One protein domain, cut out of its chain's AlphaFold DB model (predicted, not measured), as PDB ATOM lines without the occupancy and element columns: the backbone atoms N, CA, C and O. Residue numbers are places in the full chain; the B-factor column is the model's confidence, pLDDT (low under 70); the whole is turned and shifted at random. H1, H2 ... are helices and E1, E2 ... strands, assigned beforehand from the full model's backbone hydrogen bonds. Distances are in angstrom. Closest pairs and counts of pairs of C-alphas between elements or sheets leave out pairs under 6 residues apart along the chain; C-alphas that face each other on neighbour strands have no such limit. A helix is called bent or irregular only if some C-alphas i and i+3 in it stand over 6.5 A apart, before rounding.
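What this domain is: This is residues 12 to 197 of the 211 residues of an uncharacterized protein of Mesorhizobium sp (UniProt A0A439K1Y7). H3, H4 and H5 make an up-and-down bundle, each helix running against the one before it; H1 crosses H5, and H2b, the long arm of the bent helix H2, crosses H1 and H4. Beyond one end of the helices lies a small strand hairpin, E1 and E2, whose residues 185 to 190 stick out. The printed part has 186 residues, with five named helices and then two named strands in the order H1 H2 H3 H4 H5 E1 E2, the sheet E1 - E2 being antiparallel. The class is mostly helix, and the whole is loose, with a radius of gyration of the C-alphas of 21.1 A and spans of 79, 40 and 26 A, only just elongated.

Where its parts are: Strand E1 is residues 179 to 182 and E2 residues 193 to 196; C-alpha 196 is at (-76.660, -19.013, -46.301). H5, residues 146 to 173, is 40.2 A long and ends at C-alpha 173, (-65.982, -17.182, -33.862). H4 is residues 116 to 141, 36.5 A, and H3 residues 86 to 110, 37.0 A. H1, residues 12 to 37, is 37.1 A long and begins at C-alpha 12, (-30.445, -30.097, -51.475). H2, residues 39 to 82, was assigned as one helix by its hydrogen bonds but is bent: C-alphas 48 and 51 are 8.5 A apart. Its arms are H2a, residues 39 to 48, and H2b, residues 51 to 82, 47.1 A. Both are irregular, C-alphas 40 and 43, and 56 and 59, being 7.0 A apart.

How they stand to each other: In the hairpin of E1 and E2, C-alphas 181 and 194 face each other at 5.7 A, with no backbone N and O across the pair within hydrogen-bond range. E2 and H5 are apart. H5 touches H4, closest at the C-alphas of Phe 123 and Thr 159, 5.2 A, a shallow tilt of 29 degrees, opposite ways. H4 touches H3, closest at the C-alphas of Ala 107 and Glu 119, 6.0 A, a shallow tilt of 21 degrees, opposite ways. H3 and H5 only just touch, with 3 pairs of C-alphas within 8 A. Residues 25 to 37 of H1 touch H5, closest at the C-alphas of Tyr 33 and Gly 164, 4.3 A, a steep tilt of 46 degrees. H2b touches H4 with residues 64 to 72 alone, the C-alphas of Ser 68 and Gly 132 being closest at 4.3 A. H1 and H2a form a helical hairpin, closest at the C-alphas of Phe 34 and Ile 42, 6.0 A. Every O i to N i+4 pair is within hydrogen-bond range in H4 and H5; the others have 21 of 22 in H1, 4 of 6 in H2a, 24 of 28 in H2b and 18 of 21 in H3.

The domain as a whole: The C-alphas of Asp 84 and Asn 187 are the two farthest apart, 80.5 A. The printed part has no cut and no long link. Mean pLDDT of the printed part is 70.9, with 62 residues under 70, among them 78 to 98 and 175 to 197.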
ATOM      1  N   ALA A  12     -29.387 -29.160 -51.107       70.69
ATOM      2  CA  ALA A  12     -30.445 -30.097 -51.475       70.69
ATOM      3  C   ALA A  12     -31.011 -30.840 -50.252       70.69
ATOM      4  O   ALA A  12     -32.231 -30.943 -50.111       70.69
ATOM      5  N   LYS A  13     -30.153 -31.295 -49.329       72.94
ATOM      6  CA  LYS A  13     -30.573 -31.922 -48.062       72.94
ATOM      7  C   LYS A  13     -31.372 -30.964 -47.185       72.94
ATOM      8  O   LYS A  13     -32.417 -31.351 -46.661       72.94
ATOM      9  N   ALA A  14     -30.921 -29.715 -47.055       70.69
ATOM     10  CA  ALA A  14     -31.651 -28.689 -46.317       70.69
ATOM     11  C   ALA A  14     -33.017 -28.397 -46.961       70.69
ATOM     12  O   ALA A  14     -34.028 -28.345 -46.265       70.69
ATOM     13  N   GLY A  15     -33.067 -28.287 -48.293       74.31
ATOM     14  CA  GLY A  15     -34.312 -28.115 -49.043       74.31
ATOM     15  C   GLY A  15     -35.294 -29.270 -48.830       74.31
ATOM     16  O   GLY A  15     -36.458 -29.033 -48.509       74.31
ATOM     17  N   ALA A  16     -34.826 -30.517 -48.931       75.06
ATOM     18  CA  ALA A  16     -35.645 -31.705 -48.696       75.06
ATOM     19  C   ALA A  16     -36.182 -31.767 -47.257       75.06
ATOM     20  O   ALA A  16     -37.357 -32.078 -47.048       75.06
ATOM     21  N   LEU A  17     -35.354 -31.412 -46.268       79.19
ATOM     22  CA  LEU A  17     -35.762 -31.338 -44.867       79.19
ATOM     23  C   LEU A  17     -36.831 -30.264 -44.646       79.19
ATOM     24  O   LEU A  17     -37.827 -30.536 -43.982       79.19
ATOM     25  N   CYS A  18     -36.679 -29.080 -45.245       78.00
ATOM     26  CA  CYS A  18     -37.686 -28.021 -45.171       78.00
ATOM     27  C   CYS A  18     -39.019 -28.456 -45.794       78.00
ATOM     28  O   CYS A  18     -40.067 -28.235 -45.190       78.00
ATOM     29  N   VAL A  19     -39.002 -29.110 -46.960       80.06
ATOM     30  CA  VAL A  19     -40.223 -29.609 -47.616       80.06
ATOM     31  C   VAL A  19     -40.905 -30.681 -46.763       80.06
ATOM     32  O   VAL A  19     -42.108 -30.591 -46.519       80.06
ATOM     33  N   GLY A  20     -40.147 -31.653 -46.245       82.94
ATOM     34  CA  GLY A  20     -40.679 -32.700 -45.369       82.94
ATOM     35  C   GLY A  20     -41.250 -32.143 -44.062       82.94
ATOM     36  O   GLY A  20     -42.364 -32.492 -43.673       82.94
ATOM     37  N   ALA A  21     -40.533 -31.216 -43.420       82.38
ATOM     38  CA  ALA A  21     -40.999 -30.530 -42.218       82.38
ATOM     39  C   ALA A  21     -42.267 -29.708 -42.484       82.38
ATOM     40  O   ALA A  21     -43.171 -29.685 -41.655       82.38
ATOM     41  N   THR A  22     -42.368 -29.083 -43.658       83.25
ATOM     42  CA  THR A  22     -43.553 -28.321 -44.059       83.25
ATOM     43  C   THR A  22     -44.765 -29.224 -44.267       83.25
ATOM     44  O   THR A  22     -45.853 -28.911 -43.787       83.25
ATOM     45  N   ALA A  23     -44.581 -30.370 -44.925       84.06
ATOM     46  CA  ALA A  23     -45.644 -31.354 -45.088       84.06
ATOM     47  C   ALA A  23     -46.114 -31.918 -43.738       84.06
ATOM     48  O   ALA A  23     -47.315 -31.969 -43.478       84.06
ATOM     49  N   ALA A  24     -45.184 -32.259 -42.842       85.88
ATOM     50  CA  ALA A  24     -45.520 -32.711 -41.495       85.88
ATOM     51  C   ALA A  24     -46.269 -31.628 -40.699       85.88
ATOM     52  O   ALA A  24     -47.298 -31.910 -40.087       85.88
ATOM     53  N   ALA A  25     -45.799 -30.377 -40.753       86.00
ATOM     54  CA  ALA A  25     -46.451 -29.245 -40.105       86.00
ATOM     55  C   ALA A  25     -47.878 -29.030 -40.626       86.00
ATOM     56  O   ALA A  25     -48.789 -28.809 -39.832       86.00
ATOM     57  N   PHE A  26     -48.095 -29.153 -41.938       85.88
ATOM     58  CA  PHE A  26     -49.428 -29.066 -42.527       85.88
ATOM     59  C   PHE A  26     -50.368 -30.148 -41.982       85.88
ATOM     60  O   PHE A  26     -51.454 -29.821 -41.507       85.88
ATOM     61  N   VAL A  27     -49.940 -31.416 -41.978       87.44
ATOM     62  CA  VAL A  27     -50.759 -32.535 -41.479       87.44
ATOM     63  C   VAL A  27     -51.118 -32.340 -40.005       87.44
ATOM     64  O   VAL A  27     -52.283 -32.476 -39.628       87.44
ATOM     65  N   VAL A  28     -50.149 -31.964 -39.166       89.12
ATOM     66  CA  VAL A  28     -50.386 -31.716 -37.735       89.12
ATOM     67  C   VAL A  28     -51.350 -30.545 -37.535       89.12
ATOM     68  O   VAL A  28     -52.272 -30.638 -36.722       89.12
ATOM     69  N   LYS A  29     -51.185 -29.463 -38.303       86.06
ATOM     70  CA  LYS A  29     -52.045 -28.278 -38.227       86.06
ATOM     71  C   LYS A  29     -53.480 -28.597 -38.648       86.06
ATOM     72  O   LYS A  29     -54.408 -28.262 -37.916       86.06
ATOM     73  N   ALA A  30     -53.657 -29.290 -39.774       85.00
ATOM     74  CA  ALA A  30     -54.958 -29.761 -40.242       85.00
ATOM     75  C   ALA A  30     -55.619 -30.678 -39.201       85.00
ATOM     76  O   ALA A  30     -56.789 -30.502 -38.875       85.00
ATOM     77  N   THR A  31     -54.855 -31.589 -38.592       87.25
ATOM     78  CA  THR A  31     -55.356 -32.460 -37.515       87.25
ATOM     79  C   THR A  31     -55.842 -31.658 -36.307       87.25
ATOM     80  O   THR A  31     -56.888 -31.963 -35.739       87.25
ATOM     81  N   GLY A  32     -55.118 -30.603 -35.924       84.88
ATOM     82  CA  GLY A  32     -55.550 -29.672 -34.882       84.88
ATOM     83  C   GLY A  32     -56.837 -28.931 -35.241       84.88
ATOM     84  O   GLY A  32     -57.755 -28.871 -34.429       84.88
ATOM     85  N   TYR A  33     -56.928 -28.415 -36.465       85.25
ATOM     86  CA  TYR A  33     -58.095 -27.686 -36.962       85.25
ATOM     87  C   TYR A  33     -59.357 -28.561 -36.977       85.25
ATOM     88  O   TYR A  33     -60.369 -28.228 -36.357       85.25
ATOM     89  N   PHE A  34     -59.283 -29.735 -37.610       85.00
ATOM     90  CA  PHE A  34     -60.421 -30.648 -37.736       85.00
ATOM     91  C   PHE A  34     -60.785 -31.361 -36.435       85.00
ATOM     92  O   PHE A  34     -61.914 -31.811 -36.298       85.00
ATOM     93  N   TYR A  35     -59.908 -31.385 -35.427       85.81
ATOM     94  CA  TYR A  35     -60.316 -31.794 -34.081       85.81
ATOM     95  C   TYR A  35     -61.433 -30.900 -33.510       85.81
ATOM     96  O   TYR A  35     -62.243 -31.370 -32.719       85.81
ATOM     97  N   VAL A  36     -61.464 -29.615 -33.886       81.62
ATOM     98  CA  VAL A  36     -62.483 -28.654 -33.431       81.62
ATOM     99  C   VAL A  36     -63.678 -28.614 -34.384       81.62
ATOM    100  O   VAL A  36     -64.811 -28.571 -33.919       81.62
ATOM    101  N   VAL A  37     -63.437 -28.621 -35.699       79.75
ATOM    102  CA  VAL A  37     -64.499 -28.483 -36.718       79.75
ATOM    103  C   VAL A  37     -65.275 -29.785 -36.959       79.75
ATOM    104  O   VAL A  37     -66.463 -29.732 -37.256       79.75
ATOM    105  N   GLY A  38     -64.623 -30.943 -36.830       79.19
ATOM    106  CA  GLY A  38     -65.189 -32.257 -37.143       79.19
ATOM    107  C   GLY A  38     -64.113 -33.172 -37.745       79.19
ATOM    108  O   GLY A  38     -63.649 -32.904 -38.860       79.19
ATOM    109  N   PRO A  39     -63.657 -34.223 -37.037       80.75
ATOM    110  CA  PRO A  39     -62.551 -35.065 -37.495       80.75
ATOM    111  C   PRO A  39     -62.865 -35.837 -38.784       80.75
ATOM    112  O   PRO A  39     -61.950 -36.182 -39.526       80.75
ATOM    113  N   GLU A  40     -64.139 -36.072 -39.091       75.56
ATOM    114  CA  GLU A  40     -64.620 -36.743 -40.300       75.56
ATOM    115  C   GLU A  40     -64.240 -36.023 -41.606       75.56
ATOM    116  O   GLU A  40     -64.094 -36.668 -42.645       75.56
ATOM    117  N   PHE A  41     -64.006 -34.709 -41.565       75.56
ATOM    118  CA  PHE A  41     -63.676 -33.913 -42.752       75.56
ATOM    119  C   PHE A  41     -62.178 -33.904 -43.093       75.56
ATOM    120  O   PHE A  41     -61.798 -33.439 -44.170       75.56
ATOM    121  N   ILE A  42     -61.318 -34.439 -42.216       75.81
ATOM    122  CA  ILE A  42     -59.861 -34.349 -42.382       75.81
ATOM    123  C   ILE A  42     -59.369 -35.051 -43.653       75.81
ATOM    124  O   ILE A  42     -58.519 -34.510 -44.354       75.81
ATOM    125  N   GLY A  43     -59.923 -36.226 -43.977       68.94
ATOM    126  CA  GLY A  43     -59.515 -37.007 -45.150       68.94
ATOM    127  C   GLY A  43     -59.824 -36.271 -46.450       68.94
ATOM    128  O   GLY A  43     -58.944 -36.088 -47.285       68.94
ATOM    129  N   LEU A  44     -61.041 -35.729 -46.560       72.50
ATOM    130  CA  LEU A  44     -61.471 -34.941 -47.720       72.50
ATOM    131  C   LEU A  44     -60.614 -33.681 -47.908       72.50
ATOM    132  O   LEU A  44     -60.294 -33.302 -49.037       72.50
ATOM    133  N   TYR A  45     -60.220 -33.032 -46.810       73.81
ATOM    134  CA  TYR A  45     -59.373 -31.844 -46.857       73.81
ATOM    135  C   TYR A  45     -57.929 -32.163 -47.262       73.81
ATOM    136  O   TYR A  45     -57.352 -31.455 -48.088       73.81
ATOM    137  N   LEU A  46     -57.348 -33.234 -46.712       76.25
ATOM    138  CA  LEU A  46     -55.990 -33.658 -47.052       76.25
ATOM    139  C   LEU A  46     -55.890 -34.103 -48.517       76.25
ATOM    140  O   LEU A  46     -54.943 -33.702 -49.188       76.25
ATOM    141  N   ASP A  47     -56.880 -34.832 -49.033       69.88
ATOM    142  CA  ASP A  47     -56.871 -35.325 -50.417       69.88
ATOM    143  C   ASP A  47     -57.034 -34.203 -51.454       69.88
ATOM    144  O   ASP A  47     -56.400 -34.223 -52.509       69.88
ATOM    145  N   SER A  48     -57.860 -33.195 -51.160       68.44
ATOM    146  CA  SER A  48     -58.162 -32.110 -52.105       68.44
ATOM    147  C   SER A  48     -57.141 -30.968 -52.093       68.44
ATOM    148  O   SER A  48     -56.970 -30.293 -53.107       68.44
ATOM    149  N   ASN A  49     -56.453 -30.739 -50.967       73.75
ATOM    150  CA  ASN A  49     -55.658 -29.527 -50.744       73.75
ATOM    151  C   ASN A  49     -54.232 -29.783 -50.225       73.75
ATOM    152  O   ASN A  49     -53.607 -28.875 -49.682       73.75
ATOM    153  N   MET A  50     -53.668 -30.984 -50.394       71.06
ATOM    154  CA  MET A  50     -52.344 -31.299 -49.831       71.06
ATOM    155  C   MET A  50     -51.243 -30.327 -50.287       71.06
ATOM    156  O   MET A  50     -50.444 -29.848 -49.485       71.06
ATOM    157  N   LEU A  51     -51.208 -30.012 -51.583       73.12
ATOM    158  CA  LEU A  51     -50.138 -29.218 -52.190       73.12
ATOM    159  C   LEU A  51     -50.249 -27.728 -51.819       73.12
ATOM    160  O   LEU A  51     -49.253 -27.109 -51.448       73.12
ATOM    161  N   SER A  52     -51.464 -27.172 -51.838       72.50
ATOM    162  CA  SER A  52     -51.745 -25.809 -51.358       72.50
ATOM    163  C   SER A  52     -51.508 -25.682 -49.848       72.50
ATOM    164  O   SER A  52     -50.949 -24.685 -49.388       72.50
ATOM    165  N   GLY A  53     -51.842 -26.724 -49.090       67.06
ATOM    166  CA  GLY A  53     -51.601 -26.840 -47.657       67.06
ATOM    167  C   GLY A  53     -50.124 -26.803 -47.264       67.06
ATOM    168  O   GLY A  53     -49.751 -26.104 -46.320       67.06
ATOM    169  N   ILE A  54     -49.261 -27.480 -48.027       72.31
ATOM    170  CA  ILE A  54     -47.802 -27.421 -47.848       72.31
ATOM    171  C   ILE A  54     -47.306 -25.981 -48.037       72.31
ATOM    172  O   ILE A  54     -46.600 -25.457 -47.180       72.31
ATOM    173  N   PHE A  55     -47.716 -25.285 -49.099       74.31
ATOM    174  CA  PHE A  55     -47.311 -23.886 -49.289       74.31
ATOM    175  C   PHE A  55     -47.793 -22.968 -48.160       74.31
ATOM    176  O   PHE A  55     -47.065 -22.062 -47.756       74.31
ATOM    177  N   TYR A  56     -48.976 -23.232 -47.607       72.62
ATOM    178  CA  TYR A  56     -49.513 -22.483 -46.474       72.62
ATOM    179  C   TYR A  56     -48.749 -22.737 -45.161       72.62
ATOM    180  O   TYR A  56     -48.615 -21.837 -44.332       72.62
ATOM    181  N   ALA A  57     -48.205 -23.942 -44.973       70.94
ATOM    182  CA  ALA A  57     -47.411 -24.298 -43.798       70.94
ATOM    183  C   ALA A  57     -45.942 -23.834 -43.883       70.94
ATOM    184  O   ALA A  57     -45.279 -23.707 -42.850       70.94
ATOM    185  N   ALA A  58     -45.426 -23.543 -45.084       72.56
ATOM    186  CA  ALA A  58     -44.016 -23.206 -45.297       72.56
ATOM    187  C   ALA A  58     -43.518 -22.014 -44.448       72.56
ATOM    188  O   ALA A  58     -42.456 -22.138 -43.827       72.56
ATOM    189  N   PRO A  59     -44.256 -20.889 -44.317       70.12
ATOM    190  CA  PRO A  59     -43.815 -19.751 -43.508       70.12
ATOM    191  C   PRO A  59     -43.580 -20.092 -42.030       70.12
ATOM    192  O   PRO A  59     -42.707 -19.497 -41.400       70.12
ATOM    193  N   TYR A  60     -44.307 -21.064 -41.470       68.88
ATOM    194  CA  TYR A  60     -44.114 -21.511 -40.085       68.88
ATOM    195  C   TYR A  60     -42.773 -22.226 -39.907       68.88
ATOM    196  O   TYR A  60     -42.043 -21.962 -38.957       68.88
ATOM    197  N   VAL A  61     -42.402 -23.085 -40.858       73.25
ATOM    198  CA  VAL A  61     -41.120 -23.800 -40.811       73.25
ATOM    199  C   VAL A  61     -39.956 -22.833 -41.019       73.25
ATOM    200  O   VAL A  61     -38.999 -22.840 -40.245       73.25
ATOM    201  N   PHE A  62     -40.057 -21.940 -42.009       73.38
ATOM    202  CA  PHE A  62     -39.021 -20.938 -42.266       73.38
ATOM    203  C   PHE A  62     -38.859 -19.941 -41.113       73.38
ATOM    204  O   PHE A  62     -37.731 -19.571 -40.790       73.38
ATOM    205  N   SER A  63     -39.949 -19.530 -40.459       68.44
ATOM    206  CA  SER A  63     -39.872 -18.634 -39.299       68.44
ATOM    207  C   SER A  63     -39.218 -19.305 -38.093       68.44
ATOM    208  O   SER A  63     -38.360 -18.679 -37.477       68.44
ATOM    209  N   ILE A  64     -39.520 -20.577 -37.799       70.25
ATOM    210  CA  ILE A  64     -38.831 -21.328 -36.733       70.25
ATOM    211  C   ILE A  64     -37.331 -21.395 -37.002       70.25
ATOM    212  O   ILE A  64     -36.549 -21.018 -36.135       70.25
ATOM    213  N   ILE A  65     -36.924 -21.778 -38.216       73.31
ATOM    214  CA  ILE A  65     -35.505 -21.855 -38.582       73.31
ATOM    215  C   ILE A  65     -34.837 -20.477 -38.468       73.31
ATOM    216  O   ILE A  65     -33.789 -20.347 -37.838       73.31
ATOM    217  N   SER A  66     -35.453 -19.429 -39.024       73.12
ATOM    218  CA  SER A  66     -34.908 -18.068 -38.981       73.12
ATOM    219  C   SER A  66     -34.770 -17.539 -37.552       73.12
ATOM    220  O   SER A  66     -33.779 -16.883 -37.231       73.12
ATOM    221  N   VAL A  67     -35.748 -17.812 -36.686       75.19
ATOM    222  CA  VAL A  67     -35.709 -17.402 -35.278       75.19
ATOM    223  C   VAL A  67     -34.665 -18.211 -34.514       75.19
ATOM    224  O   VAL A  67     -33.924 -17.626 -33.731       75.19
ATOM    225  N   SER A  68     -34.519 -19.514 -34.769       71.00
ATOM    226  CA  SER A  68     -33.453 -20.323 -34.163       71.00
ATOM    227  C   SER A  68     -32.058 -19.806 -34.529       71.00
ATOM    228  O   SER A  68     -31.198 -19.714 -33.655       71.00
ATOM    229  N   VAL A  69     -31.843 -19.383 -35.781       71.75
ATOM    230  CA  VAL A  69     -30.589 -18.737 -36.213       71.75
ATOM    231  C   VAL A  69     -30.382 -17.387 -35.517       71.75
ATOM    232  O   VAL A  69     -29.266 -17.051 -35.119       71.75
ATOM    233  N   TYR A  70     -31.448 -16.611 -35.318       76.25
ATOM    234  CA  TYR A  70     -31.370 -15.346 -34.588       76.25
ATOM    235  C   TYR A  70     -31.045 -15.545 -33.098       76.25
ATOM    236  O   TYR A  70     -30.187 -14.850 -32.555       76.25
ATOM    237  N   VAL A  71     -31.678 -16.521 -32.443       70.50
ATOM    238  CA  VAL A  71     -31.386 -16.899 -31.052       70.50
ATOM    239  C   VAL A  71     -29.944 -17.380 -30.928       70.50
ATOM    240  O   VAL A  71     -29.242 -16.929 -30.029       70.50
ATOM    241  N   TYR A  72     -29.469 -18.202 -31.869       68.06
ATOM    242  CA  TYR A  72     -28.058 -18.582 -31.972       68.06
ATOM    243  C   TYR A  72     -27.136 -17.355 -32.028       68.06
ATOM    244  O   TYR A  72     -26.152 -17.288 -31.291       68.06
ATOM    245  N   TYR A  73     -27.459 -16.362 -32.861       71.62
ATOM    246  CA  TYR A  73     -26.666 -15.137 -32.969       71.62
ATOM    247  C   TYR A  73     -26.654 -14.329 -31.666       71.62
ATOM    248  O   TYR A  73     -25.604 -13.822 -31.271       71.62
ATOM    249  N   LEU A  74     -27.794 -14.217 -30.977       72.88
ATOM    250  CA  LEU A  74     -27.873 -13.537 -29.682       72.88
ATOM    251  C   LEU A  74     -27.038 -14.242 -28.617       72.88
ATOM    252  O   LEU A  74     -26.239 -13.595 -27.951       72.88
ATOM    253  N   ILE A  75     -27.189 -15.561 -28.515       68.12
ATOM    254  CA  ILE A  75     -26.391 -16.453 -27.672       68.12
ATOM    255  C   ILE A  75     -24.904 -16.189 -27.943       68.12
ATOM    256  O   ILE A  75     -24.191 -15.751 -27.047       68.12
ATOM    257  N   TYR A  76     -24.454 -16.311 -29.192       67.19
ATOM    258  CA  TYR A  76     -23.057 -16.083 -29.573       67.19
ATOM    259  C   TYR A  76     -22.551 -14.670 -29.232       67.19
ATOM    260  O   TYR A  76     -21.465 -14.515 -28.677       67.19
ATOM    261  N   LYS A  77     -23.342 -13.627 -29.525       71.50
ATOM    262  CA  LYS A  77     -22.986 -12.231 -29.232       71.50
ATOM    263  C   LYS A  77     -22.878 -11.969 -27.728       71.50
ATOM    264  O   LYS A  77     -21.993 -11.231 -27.306       71.50
ATOM    265  N   SER A  78     -23.773 -12.548 -26.934       67.50
ATOM    266  CA  SER A  78     -23.724 -12.469 -25.476       67.50
ATOM    267  C   SER A  78     -22.523 -13.241 -24.926       67.50
ATOM    268  O   SER A  78     -21.812 -12.724 -24.073       67.50
ATOM    269  N   PHE A  79     -22.230 -14.430 -25.452       66.50
ATOM    270  CA  PHE A  79     -21.095 -15.232 -24.999       66.50
ATOM    271  C   PHE A  79     -19.746 -14.579 -25.289       66.50
ATOM    272  O   PHE A  79     -18.934 -14.483 -24.376       66.50
ATOM    273  N   GLY A  80     -19.558 -14.010 -26.484       59.53
ATOM    274  CA  GLY A  80     -18.328 -13.290 -26.839       59.53
ATOM    275  C   GLY A  80     -18.053 -12.025 -26.013       59.53
ATOM    276  O   GLY A  80     -16.998 -11.420 -26.177       59.53
ATOM    277  N   TYR A  81     -18.990 -11.603 -25.155       55.81
ATOM    278  CA  TYR A  81     -18.821 -10.473 -24.241       55.81
ATOM    279  C   TYR A  81     -18.616 -10.895 -22.775       55.81
ATOM    280  O   TYR A  81     -18.055 -10.121 -22.005       55.81
ATOM    281  N   PHE A  82     -19.084 -12.083 -22.369       57.19
ATOM    282  CA  PHE A  82     -19.176 -12.467 -20.952       57.19
ATOM    283  C   PHE A  82     -18.346 -13.691 -20.548       57.19
ATOM    284  O   PHE A  82     -18.084 -13.833 -19.356       57.19
ATOM    285  N   PHE A  83     -17.945 -14.562 -21.478       55.28
ATOM    286  CA  PHE A  83     -17.320 -15.843 -21.134       55.28
ATOM    287  C   PHE A  83     -16.100 -16.135 -22.018       55.28
ATOM    288  O   PHE A  83     -16.230 -16.219 -23.236       55.28
ATOM    289  N   ASP A  84     -14.937 -16.323 -21.383       59.22
ATOM    290  CA  ASP A  84     -13.682 -16.747 -22.029       59.22
ATOM    291  C   ASP A  84     -13.523 -18.286 -22.074       59.22
ATOM    292  O   ASP A  84     -12.658 -18.790 -22.789       59.22
ATOM    293  N   ASP A  85     -14.347 -19.045 -21.334       64.31
ATOM    294  CA  ASP A  85     -14.248 -20.509 -21.200       64.31
ATOM    295  C   ASP A  85     -15.491 -21.227 -21.763       64.31
ATOM    296  O   ASP A  85     -16.617 -21.064 -21.282       64.31
ATOM    297  N   GLU A  86     -15.279 -22.069 -22.778       64.06
ATOM    298  CA  GLU A  86     -16.308 -22.880 -23.445       64.06
ATOM    299  C   GLU A  86     -17.061 -23.819 -22.482       64.06
ATOM    300  O   GLU A  86     -18.226 -24.161 -22.709       64.06
ATOM    301  N   THR A  87     -16.432 -24.207 -21.370       65.56
ATOM    302  CA  THR A  87     -17.003 -25.138 -20.386       65.56
ATOM    303  C   THR A  87     -18.139 -24.500 -19.578       65.56
ATOM    304  O   THR A  87     -19.134 -25.157 -19.253       65.56
ATOM    305  N   GLU A  88     -18.036 -23.202 -19.278       66.06
ATOM    306  CA  GLU A  88     -19.087 -22.454 -18.578       66.06
ATOM    307  C   GLU A  88     -20.311 -22.239 -19.476       66.06
ATOM    308  O   GLU A  88     -21.449 -22.340 -19.011       66.06
ATOM    309  N   ILE A  89     -20.087 -22.062 -20.781       65.44
ATOM    310  CA  ILE A  89     -21.136 -21.922 -21.800       65.44
ATOM    311  C   ILE A  89     -21.993 -23.193 -21.872       65.44
ATOM    312  O   ILE A  89     -23.225 -23.117 -21.861       65.44
ATOM    313  N   ILE A  90     -21.362 -24.372 -21.886       66.00
ATOM    314  CA  ILE A  90     -22.068 -25.664 -21.907       66.00
ATOM    315  C   ILE A  90     -22.904 -25.852 -20.637       66.00
ATOM    316  O   ILE A  90     -24.072 -26.238 -20.719       66.00
ATOM    317  N   ASN A  91     -22.344 -25.548 -19.464       65.75
ATOM    318  CA  ASN A  91     -23.061 -25.680 -18.194       65.75
ATOM    319  C   ASN A  91     -24.256 -24.721 -18.093       65.75
ATOM    320  O   ASN A  91     -25.317 -25.111 -17.601       65.75
ATOM    321  N   LEU A  92     -24.114 -23.497 -18.604       68.06
ATOM    322  CA  LEU A  92     -25.193 -22.516 -18.661       68.06
ATOM    323  C   LEU A  92     -26.316 -22.976 -19.604       68.06
ATOM    324  O   LEU A  92     -27.486 -22.924 -19.230       68.06
ATOM    325  N   LEU A  93     -25.983 -23.497 -20.789       67.69
ATOM    326  CA  LEU A  93     -26.968 -24.043 -21.735       67.69
ATOM    327  C   LEU A  93     -27.726 -25.237 -21.140       67.69
ATOM    328  O   LEU A  93     -28.951 -25.268 -21.200       67.69
ATOM    329  N   LEU A  94     -27.023 -26.164 -20.480       67.50
ATOM    330  CA  LEU A  94     -27.642 -27.299 -19.782       67.50
ATOM    331  C   LEU A  94     -28.538 -26.862 -18.613       67.50
ATOM    332  O   LEU A  94     -29.511 -27.542 -18.277       67.50
ATOM    333  N   PHE A  95     -28.215 -25.742 -17.964       69.88
ATOM    334  CA  PHE A  95     -29.060 -25.144 -16.935       69.88
ATOM    335  C   PHE A  95     -30.327 -24.520 -17.535       69.88
ATOM    336  O   PHE A  95     -31.426 -24.781 -17.036       69.88
ATOM    337  N   TYR A  96     -30.200 -23.773 -18.637       67.81
ATOM    338  CA  TYR A  96     -31.346 -23.238 -19.379       67.81
ATOM    339  C   TYR A  96     -32.270 -24.347 -19.883       67.81
ATOM    340  O   TYR A  96     -33.484 -24.219 -19.734       67.81
ATOM    341  N   ASP A  97     -31.720 -25.460 -20.373       64.88
ATOM    342  CA  ASP A  97     -32.498 -26.627 -20.801       64.88
ATOM    343  C   ASP A  97     -33.406 -27.150 -19.681       64.88
ATOM    344  O   ASP A  97     -34.606 -27.344 -19.874       64.88
ATOM    345  N   LYS A  98     -32.866 -27.315 -18.468       68.31
ATOM    346  CA  LYS A  98     -33.642 -27.791 -17.311       68.31
ATOM    347  C   LYS A  98     -34.733 -26.808 -16.897       68.31
ATOM    348  O   LYS A  98     -35.825 -27.238 -16.534       68.31
ATOM    349  N   ILE A  99     -34.454 -25.505 -16.952       73.25
ATOM    350  CA  ILE A  99     -35.432 -24.470 -16.603       73.25
ATOM    351  C   ILE A  99     -36.547 -24.395 -17.643       73.25
ATOM    352  O   ILE A  99     -37.706 -24.265 -17.266       73.25
ATOM    353  N   LEU A 100     -36.227 -24.499 -18.932       67.00
ATOM    354  CA  LEU A 100     -37.191 -24.353 -20.028       67.00
ATOM    355  C   LEU A 100     -38.130 -25.549 -20.177       67.00
ATOM    356  O   LEU A 100     -39.230 -25.402 -20.707       67.00
ATOM    357  N   VAL A 101     -37.750 -26.709 -19.645       68.19
ATOM    358  CA  VAL A 101     -38.636 -27.874 -19.533       68.19
ATOM    359  C   VAL A 101     -39.776 -27.617 -18.537       68.19
ATOM    360  O   VAL A 101     -40.880 -28.122 -18.730       68.19
ATOM    361  N   ILE A 102     -39.567 -26.783 -17.512       71.94
ATOM    362  CA  ILE A 102     -40.587 -26.465 -16.498       71.94
ATOM    363  C   ILE A 102     -41.831 -25.801 -17.116       71.94
ATOM    364  O   ILE A 102     -42.918 -26.342 -16.921       71.94
ATOM    365  N   PRO A 103     -41.746 -24.690 -17.877       66.94
ATOM    366  CA  PRO A 103     -42.921 -24.089 -18.500       66.94
ATOM    367  C   PRO A 103     -43.584 -25.006 -19.536       66.94
ATOM    368  O   PRO A 103     -44.800 -24.941 -19.672       66.94
ATOM    369  N   VAL A 104     -42.841 -25.904 -20.199       70.06
ATOM    370  CA  VAL A 104     -43.430 -26.936 -21.078       70.06
ATOM    371  C   VAL A 104     -44.268 -27.925 -20.265       70.06
ATOM    372  O   VAL A 104     -45.413 -28.188 -20.616       70.06
ATOM    373  N   ILE A 105     -43.736 -28.440 -19.153       71.75
ATOM    374  CA  ILE A 105     -44.463 -29.346 -18.251       71.75
ATOM    375  C   ILE A 105     -45.692 -28.649 -17.662       71.75
ATOM    376  O   ILE A 105     -46.773 -29.232 -17.630       71.75
ATOM    377  N   VAL A 106     -45.550 -27.396 -17.228       71.12
ATOM    378  CA  VAL A 106     -46.662 -26.586 -16.712       71.12
ATOM    379  C   VAL A 106     -47.721 -26.397 -17.798       71.12
ATOM    380  O   VAL A 106     -48.887 -26.674 -17.545       71.12
ATOM    381  N   ALA A 107     -47.339 -26.018 -19.018       69.44
ATOM    382  CA  ALA A 107     -48.284 -25.885 -20.124       69.44
ATOM    383  C   ALA A 107     -49.039 -27.193 -20.391       69.44
ATOM    384  O   ALA A 107     -50.249 -27.155 -20.552       69.44
ATOM    385  N   VAL A 108     -48.370 -28.351 -20.350       70.75
ATOM    386  CA  VAL A 108     -49.021 -29.665 -20.509       70.75
ATOM    387  C   VAL A 108     -49.986 -29.982 -19.361       70.75
ATOM    388  O   VAL A 108     -51.091 -30.450 -19.608       70.75
ATOM    389  N   ILE A 109     -49.594 -29.733 -18.108       70.38
ATOM    390  CA  ILE A 109     -50.421 -30.046 -16.928       70.38
ATOM    391  C   ILE A 109     -51.662 -29.148 -16.862       70.38
ATOM    392  O   ILE A 109     -52.735 -29.593 -16.451       70.38
ATOM    393  N   PHE A 110     -51.521 -27.884 -17.258       66.81
ATOM    394  CA  PHE A 110     -52.603 -26.903 -17.241       66.81
ATOM    395  C   PHE A 110     -53.354 -26.798 -18.576       66.81
ATOM    396  O   PHE A 110     -54.320 -26.037 -18.647       66.81
ATOM    397  N   ALA A 111     -52.980 -27.585 -19.594       63.53
ATOM    398  CA  ALA A 111     -53.675 -27.650 -20.876       63.53
ATOM    399  C   ALA A 111     -55.046 -28.323 -20.727       63.53
ATOM    400  O   ALA A 111     -55.223 -29.514 -20.981       63.53
ATOM    401  N   LYS A 112     -56.037 -27.551 -20.280       63.88
ATOM    402  CA  LYS A 112     -57.446 -27.968 -20.220       63.88
ATOM    403  C   LYS A 112     -58.254 -27.498 -21.429       63.88
ATOM    404  O   LYS A 112     -59.466 -27.676 -21.446       63.88
ATOM    405  N   GLY A 113     -57.613 -26.898 -22.436       61.94
ATOM    406  CA  GLY A 113     -58.282 -26.446 -23.657       61.94
ATOM    407  C   GLY A 113     -59.131 -25.182 -23.485       61.94
ATOM    408  O   GLY A 113     -59.696 -24.701 -24.458       61.94
ATOM    409  N   GLU A 114     -59.193 -24.607 -22.281       66.19
ATOM    410  CA  GLU A 114     -59.831 -23.307 -22.030       66.19
ATOM    411  C   GLU A 114     -58.924 -22.134 -22.444       66.19
ATOM    412  O   GLU A 114     -59.411 -21.056 -22.776       66.19
ATOM    413  N   TRP A 115     -57.601 -22.343 -22.482       72.19
ATOM    414  CA  TRP A 115     -56.596 -21.293 -22.694       72.19
ATOM    415  C   TRP A 115     -55.747 -21.535 -23.949       72.19
ATOM    416  O   TRP A 115     -54.548 -21.266 -23.955       72.19
ATOM    417  N   ILE A 116     -56.376 -21.999 -25.036       74.69
ATOM    418  CA  ILE A 116     -55.729 -22.399 -26.306       74.69
ATOM    419  C   ILE A 116     -54.707 -21.358 -26.801       74.69
ATOM    420  O   ILE A 116     -53.606 -21.710 -27.222       74.69
ATOM    421  N   MET A 117     -55.030 -20.062 -26.712       72.69
ATOM    422  CA  MET A 117     -54.114 -18.989 -27.125       72.69
ATOM    423  C   MET A 117     -52.869 -18.886 -26.235       72.69
ATOM    424  O   MET A 117     -51.767 -18.701 -26.743       72.69
ATOM    425  N   VAL A 118     -53.025 -19.017 -24.918       75.88
ATOM    426  CA  VAL A 118     -51.906 -18.935 -23.966       75.88
ATOM    427  C   VAL A 118     -51.016 -20.167 -24.096       75.88
ATOM    428  O   VAL A 118     -49.795 -20.034 -24.157       75.88
ATOM    429  N   GLU A 119     -51.619 -21.351 -24.212       75.38
ATOM    430  CA  GLU A 119     -50.911 -22.611 -24.455       75.38
ATOM    431  C   GLU A 119     -50.061 -22.517 -25.734       75.38
ATOM    432  O   GLU A 119     -48.865 -22.808 -25.703       75.38
ATOM    433  N   SER A 120     -50.647 -22.023 -26.832       74.56
ATOM    434  CA  SER A 120     -49.953 -21.825 -28.111       74.56
ATOM    435  C   SER A 120     -48.727 -20.916 -27.977       74.56
ATOM    436  O   SER A 120     -47.648 -21.265 -28.453       74.56
ATOM    437  N   ILE A 121     -48.853 -19.785 -27.271       79.62
ATOM    438  CA  ILE A 121     -47.741 -18.844 -27.059       79.62
ATOM    439  C   ILE A 121     -46.619 -19.484 -26.234       79.62
ATOM    440  O   ILE A 121     -45.447 -19.311 -26.571       79.62
ATOM    441  N   ILE A 122     -46.954 -20.231 -25.177       80.00
ATOM    442  CA  ILE A 122     -45.951 -20.890 -24.332       80.00
ATOM    443  C   ILE A 122     -45.199 -21.952 -25.134       80.00
ATOM    444  O   ILE A 122     -43.969 -21.932 -25.152       80.00
ATOM    445  N   PHE A 123     -45.906 -22.839 -25.843       80.31
ATOM    446  CA  PHE A 123     -45.253 -23.868 -26.653       80.31
ATOM    447  C   PHE A 123     -44.426 -23.267 -27.793       80.31
ATOM    448  O   PHE A 123     -43.324 -23.758 -28.059       80.31
ATOM    449  N   LEU A 124     -44.896 -22.182 -28.415       80.44
ATOM    450  CA  LEU A 124     -44.159 -21.466 -29.453       80.44
ATOM    451  C   LEU A 124     -42.850 -20.891 -28.899       80.44
ATOM    452  O   LEU A 124     -41.781 -21.123 -29.463       80.44
ATOM    453  N   PHE A 125     -42.922 -20.188 -27.767       80.44
ATOM    454  CA  PHE A 125     -41.749 -19.616 -27.115       80.44
ATOM    455  C   PHE A 125     -40.758 -20.706 -26.692       80.44
ATOM    456  O   PHE A 125     -39.573 -20.617 -27.012       80.44
ATOM    457  N   SER A 126     -41.236 -21.778 -26.056       79.56
ATOM    458  CA  SER A 126     -40.405 -22.930 -25.692       79.56
ATOM    459  C   SER A 126     -39.735 -23.565 -26.912       79.56
ATOM    460  O   SER A 126     -38.539 -23.847 -26.862       79.56
ATOM    461  N   SER A 127     -40.455 -23.725 -28.026       79.00
ATOM    462  CA  SER A 127     -39.904 -24.273 -29.273       79.00
ATOM    463  C   SER A 127     -38.776 -23.404 -29.831       79.00
ATOM    464  O   SER A 127     -37.749 -23.932 -30.252       79.00
ATOM    465  N   PHE A 128     -38.920 -22.076 -29.799       80.12
ATOM    466  CA  PHE A 128     -37.873 -21.169 -30.272       80.12
ATOM    467  C   PHE A 128     -36.620 -21.208 -29.402       80.12
ATOM    468  O   PHE A 128     -35.511 -21.278 -29.936       80.12
ATOM    469  N   VAL A 129     -36.781 -21.172 -28.078       76.94
ATOM    470  CA  VAL A 129     -35.634 -21.131 -27.166       76.94
ATOM    471  C   VAL A 129     -34.898 -22.472 -27.159       76.94
ATOM    472  O   VAL A 129     -33.687 -22.494 -27.364       76.94
ATOM    473  N   ILE A 130     -35.616 -23.593 -27.017       79.75
ATOM    474  CA  ILE A 130     -35.012 -24.936 -27.061       79.75
ATOM    475  C   ILE A 130     -34.407 -25.191 -28.447       79.75
ATOM    476  O   ILE A 130     -33.296 -25.708 -28.548       79.75
ATOM    477  N   GLY A 131     -35.090 -24.767 -29.516       78.44
ATOM    478  CA  GLY A 131     -34.586 -24.856 -30.884       78.44
ATOM    479  C   GLY A 131     -33.258 -24.128 -31.051       78.44
ATOM    480  O   GLY A 131     -32.305 -24.714 -31.555       78.44
ATOM    481  N   GLY A 132     -33.156 -22.891 -30.556       75.00
ATOM    482  CA  GLY A 132     -31.913 -22.120 -30.565       75.00
ATOM    483  C   GLY A 132     -30.777 -22.776 -29.771       75.00
ATOM    484  O   GLY A 132     -29.641 -22.786 -30.243       75.00
ATOM    485  N   ILE A 133     -31.073 -23.375 -28.611       76.00
ATOM    486  CA  ILE A 133     -30.079 -24.089 -27.790       76.00
ATOM    487  C   ILE A 133     -29.579 -25.352 -28.499       76.00
ATOM    488  O   ILE A 133     -28.369 -25.541 -28.616       76.00
ATOM    489  N   VAL A 134     -30.484 -26.185 -29.022       78.94
ATOM    490  CA  VAL A 134     -30.128 -27.396 -29.783       78.94
ATOM    491  C   VAL A 134     -29.295 -27.030 -31.012       78.94
ATOM    492  O   VAL A 134     -28.287 -27.679 -31.291       78.94
ATOM    493  N   PHE A 135     -29.669 -25.958 -31.719       77.88
ATOM    494  CA  PHE A 135     -28.918 -25.461 -32.869       77.88
ATOM    495  C   PHE A 135     -27.511 -25.008 -32.460       77.88
ATOM    496  O   PHE A 135     -26.529 -25.384 -33.096       77.88
ATOM    497  N   PHE A 136     -27.383 -24.255 -31.366       74.25
ATOM    498  CA  PHE A 136     -26.083 -23.822 -30.857       74.25
ATOM    499  C   PHE A 136     -25.197 -24.999 -30.434       74.25
ATOM    500  O   PHE A 136     -24.042 -25.067 -30.854       74.25
ATOM    501  N   GLN A 137     -25.739 -25.952 -29.669       73.88
ATOM    502  CA  GLN A 137     -25.021 -27.159 -29.246       73.88
ATOM    503  C   GLN A 137     -24.489 -27.934 -30.463       73.88
ATOM    504  O   GLN A 137     -23.300 -28.264 -30.524       73.88
ATOM    505  N   TYR A 138     -25.338 -28.137 -31.474       77.56
ATOM    506  CA  TYR A 138     -24.969 -28.879 -32.674       77.56
ATOM    507  C   TYR A 138     -23.914 -28.154 -33.524       77.56
ATOM    508  O   TYR A 138     -22.909 -28.755 -33.896       77.56
ATOM    509  N   PHE A 139     -24.101 -26.867 -33.827       72.56
ATOM    510  CA  PHE A 139     -23.201 -26.149 -34.738       72.56
ATOM    511  C   PHE A 139     -21.883 -25.712 -34.095       72.56
ATOM    512  O   PHE A 139     -20.877 -25.621 -34.797       72.56
ATOM    513  N   HIS A 140     -21.867 -25.436 -32.789       71.38
ATOM    514  CA  HIS A 140     -20.670 -24.956 -32.100       71.38
ATOM    515  C   HIS A 140     -19.855 -26.100 -31.485       71.38
ATOM    516  O   HIS A 140     -18.646 -26.161 -31.682       71.38
ATOM    517  N   PHE A 141     -20.519 -27.055 -30.825       71.44
ATOM    518  CA  PHE A 141     -19.846 -28.148 -30.114       71.44
ATOM    519  C   PHE A 141     -19.913 -29.499 -30.837       71.44
ATOM    520  O   PHE A 141     -19.335 -30.471 -30.352       71.44
ATOM    521  N   LYS A 142     -20.624 -29.598 -31.974       74.06
ATOM    522  CA  LYS A 142     -20.897 -30.874 -32.674       74.06
ATOM    523  C   LYS A 142     -21.479 -31.953 -31.752       74.06
ATOM    524  O   LYS A 142     -21.291 -33.145 -31.976       74.06
ATOM    525  N   SER A 143     -22.194 -31.524 -30.717       71.88
ATOM    526  CA  SER A 143     -22.822 -32.375 -29.712       71.88
ATOM    527  C   SER A 143     -24.271 -31.945 -29.561       71.88
ATOM    528  O   SER A 143     -24.588 -30.769 -29.693       71.88
ATOM    529  N   TYR A 144     -25.171 -32.886 -29.308       72.81
ATOM    530  CA  TYR A 144     -26.567 -32.569 -29.045       72.81
ATOM    531  C   TYR A 144     -27.096 -33.479 -27.948       72.81
ATOM    532  O   TYR A 144     -26.790 -34.670 -27.885       72.81
ATOM    533  N   ASN A 145     -27.921 -32.912 -27.074       76.19
ATOM    534  CA  ASN A 145     -28.629 -33.693 -26.080       76.19
ATOM    535  C   ASN A 145     -29.928 -34.233 -26.691       76.19
ATOM    536  O   ASN A 145     -30.859 -33.475 -26.970       76.19
ATOM    537  N   SER A 146     -30.011 -35.553 -26.868       79.38
ATOM    538  CA  SER A 146     -31.194 -36.226 -27.418       79.38
ATOM    539  C   SER A 146     -32.479 -35.910 -26.649       79.38
ATOM    540  O   SER A 146     -33.543 -35.828 -27.256       79.38
ATOM    541  N   PHE A 147     -32.400 -35.684 -25.333       80.25
ATOM    542  CA  PHE A 147     -33.564 -35.289 -24.540       80.25
ATOM    543  C   PHE A 147     -34.119 -33.930 -24.991       80.25
ATOM    544  O   PHE A 147     -35.323 -33.802 -25.199       80.25
ATOM    545  N   ASN A 148     -33.251 -32.947 -25.244       76.19
ATOM    546  CA  ASN A 148     -33.664 -31.629 -25.732       76.19
ATOM    547  C   ASN A 148     -34.294 -31.710 -27.119       76.19
ATOM    548  O   ASN A 148     -35.266 -31.013 -27.389       76.19
ATOM    549  N   VAL A 149     -33.773 -32.583 -27.986       81.81
ATOM    550  CA  VAL A 149     -34.361 -32.826 -29.310       81.81
ATOM    551  C   VAL A 149     -35.780 -33.384 -29.175       81.81
ATOM    552  O   VAL A 149     -36.683 -32.927 -29.870       81.81
ATOM    553  N   VAL A 150     -36.013 -34.323 -28.252       84.00
ATOM    554  CA  VAL A 150     -37.358 -34.867 -27.997       84.00
ATOM    555  C   VAL A 150     -38.303 -33.792 -27.461       84.00
ATOM    556  O   VAL A 150     -39.421 -33.667 -27.959       84.00
ATOM    557  N   VAL A 151     -37.861 -32.985 -26.490       81.25
ATOM    558  CA  VAL A 151     -38.676 -31.884 -25.948       81.25
ATOM    559  C   VAL A 151     -38.969 -30.844 -27.031       81.25
ATOM    560  O   VAL A 151     -40.106 -30.401 -27.144       81.25
ATOM    561  N   LEU A 152     -37.993 -30.516 -27.881       83.12
ATOM    562  CA  LEU A 152     -38.171 -29.619 -29.021       83.12
ATOM    563  C   LEU A 152     -39.234 -30.140 -29.990       83.12
ATOM    564  O   LEU A 152     -40.155 -29.406 -30.337       83.12
ATOM    565  N   LEU A 153     -39.136 -31.406 -30.406       84.75
ATOM    566  CA  LEU A 153     -40.117 -32.029 -31.300       84.75
ATOM    567  C   LEU A 153     -41.517 -32.021 -30.681       84.75
ATOM    568  O   LEU A 153     -42.492 -31.701 -31.362       84.75
ATOM    569  N   PHE A 154     -41.617 -32.313 -29.382       85.75
ATOM    570  CA  PHE A 154     -42.875 -32.261 -28.646       85.75
ATOM    571  C   PHE A 154     -43.454 -30.840 -28.587       85.75
ATOM    572  O   PHE A 154     -44.642 -30.650 -28.851       85.75
ATOM    573  N   SER A 155     -42.639 -29.829 -28.280       82.88
ATOM    574  CA  SER A 155     -43.079 -28.432 -28.247       82.88
ATOM    575  C   SER A 155     -43.508 -27.939 -29.631       82.88
ATOM    576  O   SER A 155     -44.563 -27.312 -29.738       82.88
ATOM    577  N   ILE A 156     -42.770 -28.281 -30.693       84.31
ATOM    578  CA  ILE A 156     -43.121 -27.924 -32.076       84.31
ATOM    579  C   ILE A 156     -44.453 -28.571 -32.464       84.31
ATOM    580  O   ILE A 156     -45.349 -27.881 -32.951       84.31
ATOM    581  N   TYR A 157     -44.615 -29.873 -32.201       86.81
ATOM    582  CA  TYR A 157     -45.862 -30.589 -32.470       86.81
ATOM    583  C   TYR A 157     -47.058 -29.913 -31.791       86.81
ATOM    584  O   TYR A 157     -48.040 -29.586 -32.457       86.81
ATOM    585  N   ASN A 158     -46.963 -29.648 -30.482       86.25
ATOM    586  CA  ASN A 158     -48.054 -29.028 -29.728       86.25
ATOM    587  C   ASN A 158     -48.344 -27.605 -30.203       86.25
ATOM    588  O   ASN A 158     -49.507 -27.250 -30.351       86.25
ATOM    589  N   THR A 159     -47.314 -26.816 -30.512       84.31
ATOM    590  CA  THR A 159     -47.485 -25.463 -31.063       84.31
ATOM    591  C   THR A 159     -48.312 -25.488 -32.343       84.31
ATOM    592  O   THR A 159     -49.276 -24.739 -32.483       84.31
ATOM    593  N   ILE A 160     -47.957 -26.369 -33.281       86.38
ATOM    594  CA  ILE A 160     -48.626 -26.462 -34.582       86.38
ATOM    595  C   ILE A 160     -50.052 -27.000 -34.415       86.38
ATOM    596  O   ILE A 160     -50.994 -26.459 -34.996       86.38
ATOM    597  N   TYR A 161     -50.224 -28.034 -33.592       87.19
ATOM    598  CA  TYR A 161     -51.517 -28.660 -33.330       87.19
ATOM    599  C   TYR A 161     -52.496 -27.697 -32.638       87.19
ATOM    600  O   TYR A 161     -53.630 -27.525 -33.086       87.19
ATOM    601  N   ILE A 162     -52.057 -27.014 -31.578       85.56
ATOM    602  CA  ILE A 162     -52.859 -26.012 -30.860       85.56
ATOM    603  C   ILE A 162     -53.089 -24.784 -31.744       85.56
ATOM    604  O   ILE A 162     -54.186 -24.236 -31.739       85.56
ATOM    605  N   GLY A 163     -52.109 -24.387 -32.560       83.25
ATOM    606  CA  GLY A 163     -52.280 -23.348 -33.575       83.25
ATOM    607  C   GLY A 163     -53.411 -23.669 -34.557       83.25
ATOM    608  O   GLY A 163     -54.238 -22.804 -34.832       83.25
ATOM    609  N   GLY A 164     -53.510 -24.924 -35.012       84.12
ATOM    610  CA  GLY A 164     -54.637 -25.399 -35.820       84.12
ATOM    611  C   GLY A 164     -55.979 -25.292 -35.090       84.12
ATOM    612  O   GLY A 164     -56.946 -24.782 -35.653       84.12
ATOM    613  N   LYS A 165     -56.035 -25.687 -33.810       85.31
ATOM    614  CA  LYS A 165     -57.239 -25.516 -32.973       85.31
ATOM    615  C   LYS A 165     -57.634 -24.050 -32.814       85.31
ATOM    616  O   LYS A 165     -58.810 -23.719 -32.913       85.31
ATOM    617  N   ALA A 166     -56.662 -23.178 -32.557       82.94
ATOM    618  CA  ALA A 166     -56.888 -21.749 -32.380       82.94
ATOM    619  C   ALA A 166     -57.462 -21.114 -33.652       82.94
ATOM    620  O   ALA A 166     -58.380 -20.303 -33.567       82.94
ATOM    621  N   GLU A 167     -56.962 -21.514 -34.822       82.56
ATOM    622  CA  GLU A 167     -57.474 -21.062 -36.116       82.56
ATOM    623  C   GLU A 167     -58.916 -21.524 -36.349       82.56
ATOM    624  O   GLU A 167     -59.753 -20.703 -36.709       82.56
ATOM    625  N   ALA A 168     -59.240 -22.782 -36.033       82.75
ATOM    626  CA  ALA A 168     -60.612 -23.285 -36.101       82.75
ATOM    627  C   ALA A 168     -61.562 -22.520 -35.170       82.75
ATOM    628  O   ALA A 168     -62.635 -22.094 -35.588       82.75
ATOM    629  N   VAL A 169     -61.163 -22.294 -33.914       82.38
ATOM    630  CA  VAL A 169     -61.955 -21.499 -32.963       82.38
ATOM    631  C   VAL A 169     -62.136 -20.071 -33.472       82.38
ATOM    632  O   VAL A 169     -63.233 -19.522 -33.385       82.38
ATOM    633  N   PHE A 170     -61.086 -19.468 -34.032       81.25
ATOM    634  CA  PHE A 170     -61.165 -18.127 -34.595       81.25
ATOM    635  C   PHE A 170     -62.116 -18.076 -35.796       81.25
ATOM    636  O   PHE A 170     -62.959 -17.184 -35.854       81.25
ATOM    637  N   ASP A 171     -62.048 -19.045 -36.706       77.69
ATOM    638  CA  ASP A 171     -62.942 -19.140 -37.859       77.69
ATOM    639  C   ASP A 171     -64.401 -19.373 -37.460       77.69
ATOM    640  O   ASP A 171     -65.279 -18.690 -37.982       77.69
ATOM    641  N   LEU A 172     -64.661 -20.238 -36.477       76.38
ATOM    642  CA  LEU A 172     -66.002 -20.449 -35.919       76.38
ATOM    643  C   LEU A 172     -66.522 -19.219 -35.155       76.38
ATOM    644  O   LEU A 172     -67.727 -18.987 -35.090       76.38
ATOM    645  N   SER A 173     -65.625 -18.417 -34.572       72.88
ATOM    646  CA  SER A 173     -65.982 -17.182 -33.862       72.88
ATOM    647  C   SER A 173     -66.243 -15.996 -34.793       72.88
ATOM    648  O   SER A 173     -66.920 -15.035 -34.405       72.88
ATOM    649  N   LYS A 174     -65.722 -16.032 -36.028       72.06
ATOM    650  CA  LYS A 174     -66.068 -15.038 -37.045       72.06
ATOM    651  C   LYS A 174     -67.551 -15.205 -37.356       72.06
ATOM    652  O   LYS A 174     -68.002 -16.284 -37.717       72.06
ATOM    653  N   LYS A 175     -68.309 -14.106 -37.291       50.94
ATOM    654  CA  LYS A 175     -69.701 -14.011 -37.771       50.94
ATOM    655  C   LYS A 175     -69.781 -14.097 -39.309       50.94
ATOM    656  O   LYS A 175     -70.401 -13.247 -39.943       50.94
ATOM    657  N   GLY A 176     -69.080 -15.052 -39.916       51.28
ATOM    658  CA  GLY A 176     -69.314 -15.463 -41.294       51.28
ATOM    659  C   GLY A 176     -70.633 -16.236 -41.384       51.28
ATOM    660  O   GLY A 176     -71.165 -16.644 -40.350       51.28
ATOM    661  N   PRO A 177     -71.202 -16.394 -42.588       45.22
ATOM    662  CA  PRO A 177     -72.450 -17.123 -42.755       45.22
ATOM    663  C   PRO A 177     -72.272 -18.541 -42.210       45.22
ATOM    664  O   PRO A 177     -71.400 -19.284 -42.654       45.22
ATOM    665  N   LEU A 178     -73.079 -18.875 -41.207       44.09
ATOM    666  CA  LEU A 178     -73.203 -20.231 -40.698       44.09
ATOM    667  C   LEU A 178     -73.856 -21.057 -41.806       44.09
ATOM    668  O   LEU A 178     -74.955 -20.724 -42.260       44.09
ATOM    669  N   PHE A 179     -73.149 -22.080 -42.276       42.03
ATOM    670  CA  PHE A 179     -73.704 -23.077 -43.180       42.03
ATOM    671  C   PHE A 179     -74.322 -24.166 -42.336       42.03
ATOM    672  O   PHE A 179     -73.602 -24.958 -41.732       42.03
ATOM    673  N   ASP A 180     -75.643 -24.228 -42.327       38.91
ATOM    674  CA  ASP A 180     -76.281 -25.461 -41.916       38.91
ATOM    675  C   ASP A 180     -76.412 -26.360 -43.143       38.91
ATOM    676  O   ASP A 180     -77.080 -26.014 -44.125       38.91
ATOM    677  N   VAL A 181     -75.755 -27.514 -43.082       43.50
ATOM    678  CA  VAL A 181     -75.936 -28.593 -44.047       43.50
ATOM    679  C   VAL A 181     -77.054 -29.486 -43.528       43.50
ATOM    680  O   VAL A 181     -76.854 -30.276 -42.607       43.50
ATOM    681  N   TYR A 182     -78.237 -29.362 -44.124       41.09
ATOM    682  CA  TYR A 182     -79.340 -30.288 -43.890       41.09
ATOM    683  C   TYR A 182     -79.488 -31.218 -45.094       41.09
ATOM    684  O   TYR A 182     -79.479 -30.772 -46.246       41.09
ATOM    685  N   THR A 183     -79.661 -32.507 -44.814       41.22
ATOM    686  CA  THR A 183     -80.169 -33.488 -45.772       41.22
ATOM    687  C   THR A 183     -81.692 -33.392 -45.766       41.22
ATOM    688  O   THR A 183     -82.380 -33.963 -44.920       41.22
ATOM    689  N   GLU A 184     -82.238 -32.582 -46.670       43.38
ATOM    690  CA  GLU A 184     -83.680 -32.550 -46.905       43.38
ATOM    691  C   GLU A 184     -84.024 -33.774 -47.779       43.38
ATOM    692  O   GLU A 184     -83.720 -33.804 -48.964       43.38
ATOM    693  N   GLU A 185     -84.642 -34.784 -47.152       42.19
ATOM    694  CA  GLU A 185     -85.288 -35.981 -47.735       42.19
ATOM    695  C   GLU A 185     -84.484 -37.297 -47.817       42.19
ATOM    696  O   GLU A 185     -83.402 -37.411 -48.383       42.19
ATOM    697  N   SER A 186     -85.110 -38.364 -47.300       46.22
ATOM    698  CA  SER A 186     -84.582 -39.732 -47.179       46.22
ATOM    699  C   SER A 186     -84.392 -40.488 -48.501       46.22
ATOM    700  O   SER A 186     -83.978 -41.645 -48.474       46.22
ATOM    701  N   ASN A 187     -84.732 -39.881 -49.642       41.66
ATOM    702  CA  ASN A 187     -84.884 -40.586 -50.920       41.66
ATOM    703  C   ASN A 187     -83.923 -40.115 -52.028       41.66
ATOM    704  O   ASN A 187     -83.910 -40.721 -53.097       41.66
ATOM    705  N   PHE A 188     -83.080 -39.106 -51.781       41.56
ATOM    706  CA  PHE A 188     -82.033 -38.679 -52.713       41.56
ATOM    707  C   PHE A 188     -80.675 -38.652 -52.004       41.56
ATOM    708  O   PHE A 188     -80.431 -37.845 -51.116       41.56
ATOM    709  N   ILE A 189     -79.776 -39.549 -52.409       41.91
ATOM    710  CA  ILE A 189     -78.486 -39.795 -51.740       41.91
ATOM    711  C   ILE A 189     -77.490 -38.620 -51.880       41.91
ATOM    712  O   ILE A 189     -76.490 -38.612 -51.177       41.91
ATOM    713  N   ASN A 190     -77.746 -37.598 -52.706       39.44
ATOM    714  CA  ASN A 190     -76.755 -36.552 -53.014       39.44
ATOM    715  C   ASN A 190     -77.345 -35.134 -53.172       39.44
ATOM    716  O   ASN A 190     -77.010 -34.431 -54.121       39.44
ATOM    717  N   ALA A 191     -78.213 -34.683 -52.264       37.00
ATOM    718  CA  ALA A 191     -78.612 -33.272 -52.211       37.00
ATOM    719  C   ALA A 191     -78.051 -32.611 -50.941       37.00
ATOM    720  O   ALA A 191     -78.625 -32.708 -49.860       37.00
ATOM    721  N   VAL A 192     -76.899 -31.945 -51.068       41.94
ATOM    722  CA  VAL A 192     -76.356 -31.071 -50.015       41.94
ATOM    723  C   VAL A 192     -76.983 -29.692 -50.205       41.94
ATOM    724  O   VAL A 192     -76.592 -28.950 -51.105       41.94
ATOM    725  N   SER A 193     -77.978 -29.346 -49.385       41.34
ATOM    726  CA  SER A 193     -78.512 -27.982 -49.371       41.34
ATOM    727  C   SER A 193     -77.598 -27.089 -48.526       41.34
ATOM    728  O   SER A 193     -77.306 -27.399 -47.372       41.34
ATOM    729  N   VAL A 194     -77.109 -25.990 -49.108       38.28
ATOM    730  CA  VAL A 194     -76.309 -24.982 -48.394       38.28
ATOM    731  C   VAL A 194     -77.184 -23.748 -48.205       38.28
ATOM    732  O   VAL A 194     -77.353 -22.950 -49.129       38.28
ATOM    733  N   LYS A 195     -77.773 -23.585 -47.014       38.88
ATOM    734  CA  LYS A 195     -78.487 -22.350 -46.654       38.88
ATOM    735  C   LYS A 195     -77.486 -21.330 -46.117       38.88
ATOM    736  O   LYS A 195     -76.769 -21.594 -45.159       38.88
ATOM    737  N   TRP A 196     -77.449 -20.158 -46.747       38.38
ATOM    738  CA  TRP A 196     -76.660 -19.013 -46.301       38.38
ATOM    739  C   TRP A 196     -77.560 -18.095 -45.474       38.38
ATOM    740  O   TRP A 196     -78.537 -17.559 -45.996       38.38
ATOM    741  N   TYR A 197     -77.228 -17.876 -44.204       38.38
ATOM    742  CA  TYR A 197     -77.874 -16.841 -43.399       38.38
ATOM    743  C   TYR A 197     -77.047 -15.553 -43.466       38.38
ATOM    744  O   TYR A 197     -75.994 -15.445 -42.837       38.38
TER     745      TYR A 197